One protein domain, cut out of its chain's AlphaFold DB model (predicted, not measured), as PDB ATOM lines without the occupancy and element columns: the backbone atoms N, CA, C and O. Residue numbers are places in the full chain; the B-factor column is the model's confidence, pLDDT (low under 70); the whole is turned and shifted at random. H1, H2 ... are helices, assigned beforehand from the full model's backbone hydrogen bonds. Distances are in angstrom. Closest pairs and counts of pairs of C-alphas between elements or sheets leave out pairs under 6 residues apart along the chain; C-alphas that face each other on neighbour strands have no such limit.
ATOM      1  N   VAL A  16     184.186 143.972 195.787       92.88
ATOM      2  CA  VAL A  16     184.165 144.722 194.523       92.88
ATOM      3  C   VAL A  16     184.380 146.215 194.782       92.88
ATOM      4  O   VAL A  16     185.168 146.846 194.087       92.88
ATOM      5  N   LEU A  17     183.756 146.795 195.808       93.00
ATOM      6  CA  LEU A  17     183.945 148.202 196.168       93.00
ATOM      7  C   LEU A  17     185.365 148.514 196.657       93.00
ATOM      8  O   LEU A  17     185.821 149.633 196.453       93.00
ATOM      9  N   ILE A  18     186.075 147.565 197.270       94.25
ATOM     10  CA  ILE A  18     187.485 147.747 197.650       94.25
ATOM     11  C   ILE A  18     188.385 147.719 196.407       94.25
ATOM     12  O   ILE A  18     189.260 148.569 196.270       94.25
ATOM     13  N   LEU A  19     188.152 146.782 195.483       93.38
ATOM     14  CA  LEU A  19     188.955 146.637 194.259       93.38
ATOM     15  C   LEU A  19     188.720 147.770 193.254       93.38
ATOM     16  O   LEU A  19     189.649 148.234 192.597       93.38
ATOM     17  N   PHE A  20     187.470 148.201 193.117       90.56
ATOM     18  CA  PHE A  20     187.034 149.143 192.090       90.56
ATOM     19  C   PHE A  20     186.689 150.538 192.634       90.56
ATOM     20  O   PHE A  20     186.515 151.480 191.856       90.56
ATOM     21  N   GLY A  21     186.582 150.689 193.954       86.56
ATOM     22  CA  GLY A  21     186.125 151.907 194.619       86.56
ATOM     23  C   GLY A  21     184.595 152.048 194.676       86.56
ATOM     24  O   GLY A  21     183.849 151.495 193.865       86.56
ATOM     25  N   GLY A  22     184.119 152.887 195.606       87.31
ATOM     26  CA  GLY A  22     182.699 153.243 195.806       87.31
ATOM     27  C   GLY A  22     181.984 153.843 194.586       87.31
ATOM     28  O   GLY A  22     180.756 153.893 194.525       87.31
ATOM     29  N   THR A  23     182.740 154.325 193.603       87.06
ATOM     30  CA  THR A  23     182.237 155.148 192.497       87.06
ATOM     31  C   THR A  23     182.060 154.393 191.182       87.06
ATOM     32  O   THR A  23     181.391 154.921 190.290       87.06
ATOM     33  N   LEU A  24     182.595 153.174 191.028       86.38
ATOM     34  CA  LEU A  24     182.568 152.484 189.732       86.38
ATOM     35  C   LEU A  24     181.182 151.925 189.381       86.38
ATOM     36  O   LEU A  24     180.674 152.195 188.293       86.38
ATOM     37  N   LEU A  25     180.528 151.235 190.319       88.88
ATOM     38  CA  LEU A  25     179.159 150.728 190.156       88.88
ATOM     39  C   LEU A  25     178.137 151.833 189.815       88.88
ATOM     40  O   LEU A  25     177.438 151.694 188.811       88.88
ATOM     41  N   PRO A  26     178.052 152.965 190.547       85.12
ATOM     42  CA  PRO A  26     177.099 154.026 190.208       85.12
ATOM     43  C   PRO A  26     177.442 154.759 188.900       85.12
ATOM     44  O   PRO A  26     176.539 155.222 188.198       85.12
ATOM     45  N   LYS A  27     178.726 154.862 188.531       89.69
ATOM     46  CA  LYS A  27     179.160 155.488 187.268       89.69
ATOM     47  C   LYS A  27     178.810 154.617 186.056       89.69
ATOM     48  O   LYS A  27     178.283 155.133 185.065       89.69
ATOM     49  N   LEU A  28     179.024 153.304 186.157       91.31
ATOM     50  CA  LEU A  28     178.583 152.327 185.159       91.31
ATOM     51  C   LEU A  28     177.052 152.263 185.094       91.31
ATOM     52  O   LEU A  28     176.488 152.384 184.013       91.31
ATOM     53  N   GLY A  29     176.363 152.213 186.234       92.00
ATOM     54  CA  GLY A  29     174.899 152.211 186.296       92.00
ATOM     55  C   GLY A  29     174.258 153.439 185.644       92.00
ATOM     56  O   GLY A  29     173.317 153.301 184.869       92.00
ATOM     57  N   ARG A  30     174.790 154.651 185.863       92.75
ATOM     58  CA  ARG A  30     174.283 155.870 185.194       92.75
ATOM     59  C   ARG A  30     174.520 155.866 183.683       92.75
ATOM     60  O   ARG A  30     173.681 156.358 182.934       92.75
ATOM     61  N   THR A  31     175.660 155.355 183.217       92.38
ATOM     62  CA  THR A  31     175.987 155.324 181.780       92.38
ATOM     63  C   THR A  31     175.212 154.237 181.039       92.38
ATOM     64  O   THR A  31     174.617 154.530 180.002       92.38
ATOM     65  N   PHE A  32     175.128 153.030 181.600       94.50
ATOM     66  CA  PHE A  32     174.274 151.956 181.094       94.50
ATOM     67  C   PHE A  32     172.791 152.305 181.190       94.50
ATOM     68  O   PHE A  32     172.060 152.105 180.227       94.50
ATOM     69  N   GLY A  33     172.347 152.895 182.301       92.38
ATOM     70  CA  GLY A  33     170.955 153.295 182.504       92.38
ATOM     71  C   GLY A  33     170.477 154.310 181.468       92.38
ATOM     72  O   GLY A  33     169.382 154.166 180.937       92.38
ATOM     73  N   ARG A  34     171.317 155.288 181.098       94.44
ATOM     74  CA  ARG A  34     171.000 156.220 180.001       94.44
ATOM     75  C   ARG A  34     170.885 155.517 178.646       94.44
ATOM     76  O   ARG A  34     169.966 155.829 177.897       94.44
ATOM     77  N   LYS A  35     171.768 154.555 178.345       94.12
ATOM     78  CA  LYS A  35     171.700 153.757 177.106       94.12
ATOM     79  C   LYS A  35     170.443 152.881 177.055       94.12
ATOM     80  O   LYS A  35     169.746 152.883 176.050       94.12
ATOM     81  N   LEU A  36     170.133 152.181 178.147       95.94
ATOM     82  CA  LEU A  36     168.930 151.353 178.280       95.94
ATOM     83  C   LEU A  36     167.647 152.189 178.196       95.94
ATOM     84  O   LEU A  36     166.682 151.760 177.572       95.94
ATOM     85  N   LYS A  37     167.643 153.392 178.786       95.25
ATOM     86  CA  LYS A  37     166.514 154.326 178.700       95.25
ATOM     87  C   LYS A  37     166.256 154.761 177.255       95.25
ATOM     88  O   LYS A  37     165.129 154.619 176.801       95.25
ATOM     89  N   GLY A  38     167.291 155.195 176.531       94.81
ATOM     90  CA  GLY A  38     167.163 155.576 175.119       94.81
ATOM     91  C   GLY A  38     166.747 154.410 174.216       94.81
ATOM     92  O   GLY A  38     165.932 154.593 173.320       94.81
ATOM     93  N   LEU A  39     167.227 153.190 174.492       95.94
ATOM     94  CA  LEU A  39     166.773 151.986 173.789       95.94
ATOM     95  C   LEU A  39     165.278 151.723 174.028       95.94
ATOM     96  O   LEU A  39     164.546 151.437 173.087       95.94
ATOM     97  N   LYS A  40     164.810 151.840 175.277       94.56
ATOM     98  CA  LYS A  40     163.400 151.628 175.632       94.56
ATOM     99  C   LYS A  40     162.481 152.691 175.030       94.56
ATOM    100  O   LYS A  40     161.375 152.358 174.620       94.56
ATOM    101  N   GLU A  41     162.928 153.944 174.992       95.25
ATOM    102  CA  GLU A  41     162.208 155.043 174.338       95.25
ATOM    103  C   GLU A  41     162.109 154.807 172.826       95.25
ATOM    104  O   GLU A  41     161.001 154.815 172.301       95.25
ATOM    105  N   GLY A  42     163.214 154.457 172.155       94.06
ATOM    106  CA  GLY A  42     163.208 154.171 170.716       94.06
ATOM    107  C   GLY A  42     162.360 152.954 170.322       94.06
ATOM    108  O   GLY A  42     161.685 152.986 169.298       94.06
ATOM    109  N   ILE A  43     162.332 151.896 171.144       94.69
ATOM    110  CA  ILE A  43     161.437 150.744 170.917       94.69
ATOM    111  C   ILE A  43     159.969 151.173 171.021       94.69
ATOM    112  O   ILE A  43     159.156 150.772 170.195       94.69
ATOM    113  N   LYS A  44     159.629 151.994 172.020       93.50
ATOM    114  CA  LYS A  44     158.252 152.451 172.245       93.50
ATOM    115  C   LYS A  44     157.774 153.383 171.131       93.50
ATOM    116  O   LYS A  44     156.655 153.230 170.660       93.50
ATOM    117  N   GLU A  45     158.632 154.294 170.687       91.38
ATOM    118  CA  GLU A  45     158.348 155.199 169.570       91.38
ATOM    119  C   GLU A  45     158.207 154.431 168.245       91.38
ATOM    120  O   GLU A  45     157.294 154.700 167.468       91.38
ATOM    121  N   GLY A  46     159.041 153.409 168.019       90.38
ATOM    122  CA  GLY A  46     158.913 152.512 166.868       90.38
ATOM    123  C   GLY A  46     157.626 151.682 166.886       90.38
ATOM    124  O   GLY A  46     156.991 151.515 165.846       90.38
ATOM    125  N   GLU A  47     157.201 151.201 168.057       88.94
ATOM    126  CA  GLU A  47     155.928 150.493 168.225       88.94
ATOM    127  C   GLU A  47     154.731 151.419 167.960       88.94
ATOM    128  O   GLU A  47     153.806 151.040 167.245       88.94
ATOM    129  N   GLU A  48     154.761 152.653 168.471       87.00
ATOM    130  CA  GLU A  48     153.711 153.654 168.249       87.00
ATOM    131  C   GLU A  48     153.649 154.101 166.777       87.00
ATOM    132  O   GLU A  48     152.555 154.176 166.214       87.00
ATOM    133  N   GLY A  49     154.798 154.301 166.122       82.81
ATOM    134  CA  GLY A  49     154.886 154.624 164.694       82.81
ATOM    135  C   GLY A  49     154.399 153.490 163.787       82.81
ATOM    136  O   GLY A  49     153.643 153.730 162.847       82.81
ATOM    137  N   PHE A  50     154.741 152.240 164.104       81.06
ATOM    138  CA  PHE A  50     154.238 151.064 163.384       81.06
ATOM    139  C   PHE A  50     152.721 150.903 163.542       81.06
ATOM    140  O   PHE A  50     152.004 150.603 162.589       81.06
ATOM    141  N   LYS A  51     152.203 151.158 164.748       81.44
ATOM    142  CA  LYS A  51     150.772 151.068 165.054       81.44
ATOM    143  C   LYS A  51     149.960 152.200 164.416       81.44
ATOM    144  O   LYS A  51     148.791 151.986 164.103       81.44
ATOM    145  N   ALA A  52     150.566 153.374 164.229       79.62
ATOM    146  CA  ALA A  52     149.988 154.487 163.480       79.62
ATOM    147  C   ALA A  52     149.947 154.187 161.974       79.62
ATOM    148  O   ALA A  52     148.880 154.305 161.378       79.62
ATOM    149  N   ALA A  53     151.043 153.680 161.397       77.31
ATOM    150  CA  ALA A  53     151.104 153.293 159.984       77.31
ATOM    151  C   ALA A  53     150.068 152.209 159.622       77.31
ATOM    152  O   ALA A  53     149.396 152.305 158.605       77.31
ATOM    153  N   ILE A  54     149.857 151.217 160.497       77.19
ATOM    154  CA  ILE A  54     148.827 150.181 160.288       77.19
ATOM    155  C   ILE A  54     147.400 150.745 160.373       77.19
ATOM    156  O   ILE A  54     146.493 150.226 159.724       77.19
ATOM    157  N   LYS A  55     147.167 151.783 161.187       73.75
ATOM    158  CA  LYS A  55     145.845 152.422 161.279       73.75
ATOM    159  C   LYS A  55     145.530 153.279 160.057       73.75
ATOM    160  O   LYS A  55     144.379 153.302 159.643       73.75
TER     161      LYS A  55
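AT A GLANCE: This is residues 16 to 55 of the 71 residues of the protein "Sec-independent protein translocase protein TatA" of Actinobacteria bacterium (UniProt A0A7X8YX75). One long, lone helix, H2, makes nearly the whole length of a thin rod, and a short helical turn, H1, sits at the end where H2 begins, joined to it by a small loop. The printed part has 40 residues with two named helices, H1 then H2, and no named strand; the class is all helix. It is extended, with a radius of gyration of the C-alphas of 17.1 A, and spans 55 by 11 by 6 A.

HOW THE PARTS SIT: Start at H2, residues 24 to 55, whose residues 26 to 55 stand free. Before it lies H1, residues 16 to 20, close but not clearly touching: the closest C-alphas, those of Leu 17 and Leu 24, are 7.9 A apart. In H1 and H2 every O i to N i+4 pair is within hydrogen-bond range.

IN THESE COORDINATES: Find C-alpha 24 at (182.568, 152.484, 189.732); from there H2 runs 46.5 A to C-alpha 55 at (145.845, 152.422, 161.279). H1 begins at C-alpha 16, (184.165, 144.722, 194.523), and measures 5.8 A.

THE WHOLE: Look to Ile 18 and Lys 55 for the two C-alphas farthest apart, 55.5 A. The link from H1 to H2 is tight, and the printed part has no cut. The mean pLDDT of the printed part is 89.6, and no printed residue is under 70.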